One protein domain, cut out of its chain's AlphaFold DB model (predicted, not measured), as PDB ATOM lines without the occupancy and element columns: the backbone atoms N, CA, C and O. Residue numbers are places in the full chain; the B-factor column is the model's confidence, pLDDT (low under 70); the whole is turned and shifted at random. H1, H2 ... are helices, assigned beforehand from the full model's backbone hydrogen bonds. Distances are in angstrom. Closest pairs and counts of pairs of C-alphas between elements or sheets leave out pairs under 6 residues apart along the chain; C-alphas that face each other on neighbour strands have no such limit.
ATOM      1  N   LYS A  11      -7.947 -81.494 -13.007       86.69
ATOM      2  CA  LYS A  11      -6.687 -82.114 -13.428       86.69
ATOM      3  C   LYS A  11      -6.666 -82.483 -14.914       86.69
ATOM      4  O   LYS A  11      -5.621 -82.344 -15.539       86.69
ATOM      5  N   PHE A  12      -7.790 -82.942 -15.467       86.62
ATOM      6  CA  PHE A  12      -7.895 -83.258 -16.892       86.62
ATOM      7  C   PHE A  12      -7.982 -81.989 -17.732       86.62
ATOM      8  O   PHE A  12      -7.298 -81.896 -18.742       86.62
ATOM      9  N   SER A  13      -8.742 -80.984 -17.285       89.81
ATOM     10  CA  SER A  13      -8.797 -79.678 -17.955       89.81
ATOM     11  C   SER A  13      -7.416 -79.028 -18.035       89.81
ATOM     12  O   SER A  13      -7.019 -78.575 -19.101       89.81
ATOM     13  N   PHE A  14      -6.647 -79.053 -16.942       91.50
ATOM     14  CA  PHE A  14      -5.277 -78.541 -16.931       91.50
ATOM     15  C   PHE A  14      -4.357 -79.325 -17.869       91.50
ATOM     16  O   PHE A  14      -3.550 -78.721 -18.563       91.50
ATOM     17  N   LEU A  15      -4.492 -80.653 -17.934       93.12
ATOM     18  CA  LEU A  15      -3.669 -81.481 -18.818       93.12
ATOM     19  C   LEU A  15      -3.959 -81.213 -20.301       93.12
ATOM     20  O   LEU A  15      -3.027 -81.097 -21.089       93.12
ATOM     21  N   ILE A  16      -5.236 -81.090 -20.673       92.69
ATOM     22  CA  ILE A  16      -5.636 -80.793 -22.054       92.69
ATOM     23  C   ILE A  16      -5.113 -79.411 -22.466       92.69
ATOM     24  O   ILE A  16      -4.551 -79.265 -23.548       92.69
ATOM     25  N   SER A  17      -5.212 -78.416 -21.581       93.44
ATOM     26  CA  SER A  17      -4.643 -77.085 -21.822       93.44
ATOM     27  C   SER A  17      -3.123 -77.090 -21.920       93.44
ATOM     28  O   SER A  17      -2.572 -76.394 -22.769       93.44
ATOM     29  N   ALA A  18      -2.437 -77.881 -21.089       95.38
ATOM     30  CA  ALA A  18      -0.990 -78.055 -21.178       95.38
ATOM     31  C   ALA A  18      -0.595 -78.630 -22.545       95.38
ATOM     32  O   ALA A  18       0.325 -78.130 -23.177       95.38
ATOM     33  N   LEU A  19      -1.325 -79.634 -23.039       94.75
ATOM     34  CA  LEU A  19      -1.066 -80.212 -24.357       94.75
ATOM     35  C   LEU A  19      -1.296 -79.187 -25.478       94.75
ATOM     36  O   LEU A  19      -0.452 -79.042 -26.357       94.75
ATOM     37  N   ALA A  20      -2.409 -78.449 -25.426       92.81
ATOM     38  CA  ALA A  20      -2.718 -77.421 -26.416       92.81
ATOM     39  C   ALA A  20      -1.639 -76.327 -26.446       92.81
ATOM     40  O   ALA A  20      -1.127 -75.987 -27.511       92.81
ATOM     41  N   THR A  21      -1.248 -75.814 -25.277       94.69
ATOM     42  CA  THR A  21      -0.203 -74.784 -25.164       94.69
ATOM     43  C   THR A  21       1.177 -75.293 -25.563       94.69
ATOM     44  O   THR A  21       1.914 -74.552 -26.205       94.69
ATOM     45  N   LEU A  22       1.499 -76.562 -25.302       96.00
ATOM     46  CA  LEU A  22       2.748 -77.175 -25.751       96.00
ATOM     47  C   LEU A  22       2.827 -77.270 -27.279       96.00
ATOM     48  O   LEU A  22       3.866 -76.962 -27.857       96.00
ATOM     49  N   ILE A  23       1.734 -77.662 -27.942       93.88
ATOM     50  CA  ILE A  23       1.673 -77.715 -29.412       93.88
ATOM     51  C   ILE A  23       1.917 -76.321 -29.998       93.88
ATOM     52  O   ILE A  23       2.731 -76.172 -30.909       93.88
ATOM     53  N   PHE A  24       1.268 -75.292 -29.441       91.06
ATOM     54  CA  PHE A  24       1.509 -73.906 -29.848       91.06
ATOM     55  C   PHE A  24       2.947 -73.456 -29.572       91.06
ATOM     56  O   PHE A  24       3.544 -72.818 -30.434       91.06
ATOM     57  N   ALA A  25       3.531 -73.825 -28.430       95.38
ATOM     58  CA  ALA A  25       4.916 -73.495 -28.100       95.38
ATOM     59  C   ALA A  25       5.894 -74.066 -29.137       95.38
ATOM     60  O   ALA A  25       6.723 -73.338 -29.678       95.38
ATOM     61  N   VAL A  26       5.751 -75.352 -29.474       95.69
ATOM     62  CA  VAL A  26       6.596 -76.025 -30.473       95.69
ATOM     63  C   VAL A  26       6.394 -75.420 -31.863       95.69
ATOM     64  O   VAL A  26       7.371 -75.180 -32.570       95.69
ATOM     65  N   PHE A  27       5.153 -75.109 -32.248       93.06
ATOM     66  CA  PHE A  27       4.861 -74.443 -33.520       93.06
ATOM     67  C   PHE A  27       5.510 -73.054 -33.613       93.06
ATOM     68  O   PHE A  27       6.153 -72.733 -34.615       93.06
ATOM     69  N   SER A  28       5.389 -72.239 -32.564       93.06
ATOM     70  CA  SER A  28       6.012 -70.916 -32.497       93.06
ATOM     71  C   SER A  28       7.539 -71.003 -32.491       93.06
ATOM     72  O   SER A  28       8.191 -70.222 -33.180       93.06
ATOM     73  N   ALA A  29       8.114 -71.983 -31.783       95.62
ATOM     74  CA  ALA A  29       9.551 -72.249 -31.811       95.62
ATOM     75  C   ALA A  29      10.019 -72.590 -33.230       95.62
ATOM     76  O   ALA A  29      10.978 -72.000 -33.717       95.62
ATOM     77  N   TYR A  30       9.306 -73.494 -33.909       95.31
ATOM     78  CA  TYR A  30       9.592 -73.869 -35.290       95.31
ATOM     79  C   TYR A  30       9.564 -72.655 -36.222       95.31
ATOM     80  O   TYR A  30      10.502 -72.458 -36.989       95.31
ATOM     81  N   LYS A  31       8.537 -71.798 -36.128       93.12
ATOM     82  CA  LYS A  31       8.451 -70.567 -36.929       93.12
ATOM     83  C   LYS A  31       9.595 -69.594 -36.641       93.12
ATOM     84  O   LYS A  31      10.168 -69.058 -37.585       93.12
ATOM     85  N   GLY A  32       9.951 -69.403 -35.371       93.44
ATOM     86  CA  GLY A  32      11.079 -68.555 -34.980       93.44
ATOM     87  C   GLY A  32      12.416 -69.074 -35.513       93.44
ATOM     88  O   GLY A  32      13.174 -68.317 -36.111       93.44
ATOM     89  N   ILE A  33      12.675 -70.378 -35.372       94.31
ATOM     90  CA  ILE A  33      13.891 -71.028 -35.887       94.31
ATOM     91  C   ILE A  33      13.939 -70.958 -37.416       94.31
ATOM     92  O   ILE A  33      14.976 -70.626 -37.980       94.31
ATOM     93  N   LEU A  34      12.821 -71.222 -38.096       94.06
ATOM     94  CA  LEU A  34      12.742 -71.130 -39.552       94.06
ATOM     95  C   LEU A  34      13.081 -69.717 -40.041       94.06
ATOM     96  O   LEU A  34      13.836 -69.575 -40.995       94.06
ATOM     97  N   LEU A  35      12.575 -68.677 -39.371       92.25
ATOM     98  CA  LEU A  35      12.902 -67.291 -39.713       92.25
ATOM     99  C   LEU A  35      14.378 -66.960 -39.474       92.25
ATOM    100  O   LEU A  35      14.948 -66.230 -40.274       92.25
ATOM    101  N   ILE A  36      15.018 -67.524 -38.442       91.50
ATOM    102  CA  ILE A  36      16.474 -67.397 -38.256       91.50
ATOM    103  C   ILE A  36      17.222 -68.003 -39.448       91.50
ATOM    104  O   ILE A  36      18.152 -67.390 -39.967       91.50
ATOM    105  N   LEU A  37      16.816 -69.197 -39.893       90.88
ATOM    106  CA  LEU A  37      17.448 -69.873 -41.028       90.88
ATOM    107  C   LEU A  37      17.240 -69.104 -42.337       90.88
ATOM    108  O   LEU A  37      18.186 -68.947 -43.101       90.88
ATOM    109  N   ILE A  38      16.025 -68.598 -42.571       89.81
ATOM    110  CA  ILE A  38      15.702 -67.775 -43.744       89.81
ATOM    111  C   ILE A  38      16.504 -66.478 -43.720       89.81
ATOM    112  O   ILE A  38      17.096 -66.127 -44.737       89.81
ATOM    113  N   LYS A  39      16.568 -65.798 -42.568       87.44
ATOM    114  CA  LYS A  39      17.356 -64.574 -42.412       87.44
ATOM    115  C   LYS A  39      18.812 -64.830 -42.781       87.44
ATOM    116  O   LYS A  39      19.339 -64.161 -43.656       87.44
ATOM    117  N   LYS A  40      19.417 -65.864 -42.189       87.38
ATOM    118  CA  LYS A  40      20.803 -66.239 -42.474       87.38
ATOM    119  C   LYS A  40      21.028 -66.542 -43.961       87.38
ATOM    120  O   LYS A  40      21.986 -66.060 -44.541       87.38
ATOM    121  N   ALA A  41      20.133 -67.310 -44.582       87.12
ATOM    122  CA  ALA A  41      20.250 -67.651 -45.996       87.12
ATOM    123  C   ALA A  41      20.133 -66.422 -46.911       87.12
ATOM    124  O   ALA A  41      20.840 -66.352 -47.913       87.12
ATOM    125  N   MET A  42      19.263 -65.462 -46.583       84.38
ATOM    126  CA  MET A  42      19.160 -64.213 -47.339       84.38
ATOM    127  C   MET A  42      20.373 -63.318 -47.131       84.38
ATOM    128  O   MET A  42      20.890 -62.827 -48.125       84.38
ATOM    129  N   ASP A  43      20.868 -63.176 -45.901       82.50
ATOM    130  CA  ASP A  43      22.095 -62.423 -45.619       82.50
ATOM    131  C   ASP A  43      23.300 -63.003 -46.396       82.50
ATOM    132  O   ASP A  43      24.145 -62.250 -46.879       82.50
ATOM    133  N   ASP A  44      23.344 -64.331 -46.584       80.12
ATOM    134  CA  ASP A  44      24.409 -65.037 -47.314       80.12
ATOM    135  C   ASP A  44      24.268 -64.969 -48.859       80.12
ATOM    136  O   ASP A  44      25.268 -65.090 -49.567       80.12
ATOM    137  N   THR A  45      23.054 -64.806 -49.412       79.75
ATOM    138  CA  THR A  45      22.797 -64.882 -50.876       79.75
ATOM    139  C   THR A  45      22.342 -63.581 -51.533       79.75
ATOM    140  O   THR A  45      22.562 -63.395 -52.730       79.75
ATOM    141  N   PHE A  46      21.737 -62.666 -50.780       71.25
ATOM    142  CA  PHE A  46      21.196 -61.407 -51.274       71.25
ATOM    143  C   PHE A  46      21.670 -60.255 -50.387       71.25
ATOM    144  O   PHE A  46      21.266 -60.122 -49.234       71.25
ATOM    145  N   VAL A  47      22.485 -59.358 -50.946       58.41
ATOM    146  CA  VAL A  47      22.871 -58.112 -50.273       58.41
ATOM    147  C   VAL A  47      21.615 -57.234 -50.131       58.41
ATOM    148  O   VAL A  47      21.216 -56.575 -51.088       58.41
ATOM    149  N   GLY A  48      20.958 -57.269 -48.963       60.19
ATOM    150  CA  GLY A  48      19.777 -56.449 -48.642       60.19
ATOM    151  C   GLY A  48      18.447 -57.192 -48.418       60.19
ATOM    152  O   GLY A  48      17.397 -56.552 -48.428       60.19
ATOM    153  N   GLY A  49      18.443 -58.517 -48.227       59.66
ATOM    154  CA  GLY A  49      17.224 -59.259 -47.879       59.66
ATOM    155  C   GLY A  49      16.788 -59.047 -46.422       59.66
ATOM    156  O   GLY A  49      17.195 -59.793 -45.538       59.66
ATOM    157  N   GLU A  50      15.935 -58.061 -46.141       64.38
ATOM    158  CA  GLU A  50      15.502 -57.771 -44.765       64.38
ATOM    159  C   GLU A  50      14.447 -58.773 -44.243       64.38
ATOM    160  O   GLU A  50      13.240 -58.580 -44.396       64.38
ATOM    161  N   THR A  51      14.870 -59.841 -43.551       64.88
ATOM    162  CA  THR A  51      13.966 -60.500 -42.583       64.88
ATOM    163  C   THR A  51      13.917 -59.665 -41.314       64.88
ATOM    164  O   THR A  51      14.947 -59.398 -40.699       64.88
ATOM    165  N   SER A  52      12.712 -59.305 -40.875       79.19
ATOM    166  CA  SER A  52      12.528 -58.516 -39.658       79.19
ATOM    167  C   SER A  52      12.986 -59.273 -38.403       79.19
ATOM    168  O   SER A  52      12.351 -60.248 -37.986       79.19
ATOM    169  N   ASP A  53      14.028 -58.766 -37.738       83.81
ATOM    170  CA  ASP A  53      14.477 -59.240 -36.418       83.81
ATOM    171  C   ASP A  53      13.371 -59.198 -35.364       83.81
ATOM    172  O   ASP A  53      13.294 -60.056 -34.480       83.81
ATOM    173  N   ILE A  54      12.455 -58.240 -35.506       88.62
ATOM    174  CA  ILE A  54      11.285 -58.102 -34.640       88.62
ATOM    175  C   ILE A  54      10.399 -59.345 -34.764       88.62
ATOM    176  O   ILE A  54       9.931 -59.873 -33.759       88.62
ATOM    177  N   SER A  55      10.208 -59.865 -35.979       90.06
ATOM    178  CA  SER A  55       9.389 -61.059 -36.208       90.06
ATOM    179  C   SER A  55      10.022 -62.313 -35.600       90.06
ATOM    180  O   SER A  55       9.316 -63.112 -34.981       90.06
ATOM    181  N   ILE A  56      11.347 -62.469 -35.703       91.88
ATOM    182  CA  ILE A  56      12.085 -63.559 -35.041       91.88
ATOM    183  C   ILE A  56      11.908 -63.466 -33.521       91.88
ATOM    184  O   ILE A  56      11.494 -64.438 -32.880       91.88
ATOM    185  N   GLY A  57      12.165 -62.284 -32.953       93.44
ATOM    186  CA  GLY A  57      12.031 -62.029 -31.521       93.44
ATOM    187  C   GLY A  57      10.617 -62.298 -31.005       93.44
ATOM    188  O   GLY A  57      10.459 -62.920 -29.953       93.44
ATOM    189  N   LEU A  58       9.585 -61.911 -31.761       93.25
ATOM    190  CA  LEU A  58       8.184 -62.171 -31.424       93.25
ATOM    191  C   LEU A  58       7.876 -63.671 -31.363       93.25
ATOM    192  O   LEU A  58       7.351 -64.137 -30.352       93.25
ATOM    193  N   TRP A  59       8.228 -64.445 -32.394       94.31
ATOM    194  CA  TRP A  59       7.942 -65.885 -32.419       94.31
ATOM    195  C   TRP A  59       8.655 -66.648 -31.299       94.31
ATOM    196  O   TRP A  59       8.050 -67.518 -30.663       94.31
ATOM    197  N   LEU A  60       9.909 -66.295 -31.007       94.50
ATOM    198  CA  LEU A  60      10.662 -66.897 -29.906       94.50
ATOM    199  C   LEU A  60      10.125 -66.481 -28.533       94.50
ATOM    200  O   LEU A  60      10.009 -67.325 -27.646       94.50
ATOM    201  N   SER A  61       9.731 -65.217 -28.364       95.75
ATOM    202  CA  SER A  61       9.126 -64.734 -27.116       95.75
ATOM    203  C   SER A  61       7.792 -65.426 -26.843       95.75
ATOM    204  O   SER A  61       7.565 -65.919 -25.738       95.75
ATOM    205  N   ILE A  62       6.931 -65.541 -27.863       93.50
ATOM    206  CA  ILE A  62       5.664 -66.281 -27.774       93.50
ATOM    207  C   ILE A  62       5.933 -67.737 -27.392       93.50
ATOM    208  O   ILE A  62       5.283 -68.255 -26.486       93.50
ATOM    209  N   SER A  63       6.913 -68.383 -28.029       96.19
ATOM    210  CA  SER A  63       7.314 -69.751 -27.691       96.19
ATOM    211  C   SER A  63       7.724 -69.885 -26.220       96.19
ATOM    212  O   SER A  63       7.164 -70.713 -25.500       96.19
ATOM    213  N   GLY A  64       8.629 -69.026 -25.738       96.00
ATOM    214  CA  GLY A  64       9.086 -69.040 -24.347       96.00
ATOM    215  C   GLY A  64       7.945 -68.847 -23.344       96.00
ATOM    216  O   GLY A  64       7.819 -69.613 -22.385       96.00
ATOM    217  N   ILE A  65       7.055 -67.883 -23.603       96.31
ATOM    218  CA  ILE A  65       5.862 -67.642 -22.779       96.31
ATOM    219  C   ILE A  65       4.944 -68.873 -22.781       96.31
ATOM    220  O   ILE A  65       4.463 -69.285 -21.726       96.31
ATOM    221  N   MET A  66       4.724 -69.510 -23.934       95.19
ATOM    222  CA  MET A  66       3.867 -70.697 -24.038       95.19
ATOM    223  C   MET A  66       4.458 -71.919 -23.327       95.19
ATOM    224  O   MET A  66       3.718 -72.664 -22.677       95.19
ATOM    225  N   PHE A  67       5.781 -72.105 -23.362       96.31
ATOM    226  CA  PHE A  67       6.455 -73.126 -22.554       96.31
ATOM    227  C   PHE A  67       6.263 -72.879 -21.056       96.31
ATOM    228  O   PHE A  67       5.935 -73.807 -20.311       96.31
ATOM    229  N   PHE A  68       6.386 -71.627 -20.611       96.31
ATOM    230  CA  PHE A  68       6.128 -71.266 -19.219       96.31
ATOM    231  C   PHE A  68       4.667 -71.526 -18.815       96.31
ATOM    232  O   PHE A  68       4.405 -72.138 -17.778       96.31
ATOM    233  N   ILE A  69       3.702 -71.152 -19.658       94.50
ATOM    234  CA  ILE A  69       2.275 -71.427 -19.429       94.50
ATOM    235  C   ILE A  69       2.005 -72.938 -19.359       94.50
ATOM    236  O   ILE A  69       1.272 -73.400 -18.481       94.50
ATOM    237  N   THR A  70       2.631 -73.727 -20.236       95.94
ATOM    238  CA  THR A  70       2.540 -75.195 -20.212       95.94
ATOM    239  C   THR A  70       2.995 -75.743 -18.857       95.94
ATOM    240  O   THR A  70       2.298 -76.554 -18.237       95.94
ATOM    241  N   PHE A  71       4.136 -75.261 -18.355       95.06
ATOM    242  CA  PHE A  71       4.646 -75.636 -17.039       95.06
ATOM    243  C   PHE A  71       3.669 -75.266 -15.914       95.06
ATOM    244  O   PHE A  71       3.401 -76.094 -15.037       95.06
ATOM    245  N   LEU A  72       3.064 -74.074 -15.963       94.44
ATOM    246  CA  LEU A  72       2.055 -73.652 -14.987       94.44
ATOM    247  C   LEU A  72       0.833 -74.579 -14.975       94.44
ATOM    248  O   LEU A  72       0.374 -74.969 -13.901       94.44
ATOM    249  N   PHE A  73       0.327 -75.002 -16.137       94.06
ATOM    250  CA  PHE A  73      -0.781 -75.962 -16.192       94.06
ATOM    251  C   PHE A  73      -0.429 -77.300 -15.529       94.06
ATOM    252  O   PHE A  73      -1.233 -77.852 -14.767       94.06
ATOM    253  N   ILE A  74       0.786 -77.805 -15.757       93.19
ATOM    254  CA  ILE A  74       1.279 -79.027 -15.105       93.19
ATOM    255  C   ILE A  74       1.401 -78.818 -13.590       93.19
ATOM    256  O   ILE A  74       1.041 -79.707 -12.813       93.19
ATOM    257  N   TYR A  75       1.865 -77.646 -13.152       93.06
ATOM    258  CA  TYR A  75       1.962 -77.298 -11.738       93.06
ATOM    259  C   TYR A  75       0.584 -77.250 -11.060       93.06
ATOM    260  O   TYR A  75       0.384 -77.895 -10.026       93.06
ATOM    261  N   PHE A  76      -0.409 -76.588 -11.665       91.44
ATOM    262  CA  PHE A  76      -1.760 -76.465 -11.103       91.44
ATOM    263  C   PHE A  76      -2.471 -77.808 -10.910       91.44
ATOM    264  O   PHE A  76      -3.284 -77.953  -9.995       91.44
ATOM    265  N   ARG A  77      -2.106 -78.844 -11.677       88.88
ATOM    266  CA  ARG A  77      -2.580 -80.222 -11.455       88.88
ATOM    267  C   ARG A  77      -2.260 -80.753 -10.051       88.88
ATOM    268  O   ARG A  77      -3.000 -81.604  -9.545       88.88
ATOM    269  N   LYS A  78      -1.163 -80.301  -9.433       89.44
ATOM    270  CA  LYS A  78      -0.710 -80.761  -8.109       89.44
ATOM    271  C   LYS A  78      -1.517 -80.152  -6.956       89.44
ATOM    272  O   LYS A  78      -1.499 -80.708  -5.860       89.44
ATOM    273  N   ILE A  79      -2.255 -79.065  -7.193       89.56
ATOM    274  CA  ILE A  79      -3.049 -78.386  -6.163       89.56
ATOM    275  C   ILE A  79      -4.223 -79.273  -5.750       89.56
ATOM    276  O   ILE A  79      -5.040 -79.676  -6.579       89.56
TER     277      ILE A  79
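This is residues 11 to 79 of the 159 residues of an uncharacterized protein of Candidatus Pelagibacter ubique HIMB083 (UniProt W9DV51). This is a long, slender helical hairpin: H1 runs along nearly its full length, the chain folds back through residues 46 to 52, and H2 returns side by side with H1 at a small angle. H1 is the longer helix, and both ends of the printed part lie near the same end of the rod, opposite the turn. The printed part has 69 residues with two named helices, H1 then H2, and no named strand, and its class is all helix. It is only just loose, close to extended, with a radius of gyration of the C-alphas of 16.0 A, and it spans 55 by 14 by 11 A.

H1 takes residues 11 to 45 and measures 50.7 A from first to last C-alpha. It begins at C-alpha 11, at (-6.687, -82.114, -13.428), and ends at C-alpha 45, at (22.797, -64.882, -50.876). H2 takes residues 53 to 76 and measures 34.7 A, ending at C-alpha 76, at (-1.760, -76.465, -11.103).

H1 and H2 form a helical hairpin. They touch, with 50 pairs of C-alphas within 8 A, and the closest C-alphas of the two are those of Ala 25 and Ser 63, 4.5 A apart. Their lines stand at a shallow tilt of 19 degrees, and they run opposite ways. Their centres are 8.8 A apart. In H1 and H2 every backbone O i to N i+4 pair is within hydrogen-bond range.

The outline is a rod. The two C-alphas farthest apart are those of Val 47 and Ile 79, at 55.0 A, while the first and last printed C-alphas, of Lys 11 and Ile 79, are 8.9 A apart. The printed part has no cut, and the link from H1 to H2, 7 residues, is short. The mean pLDDT of the printed part is 89.3, and residues 47 to 51, in that link, are under 70.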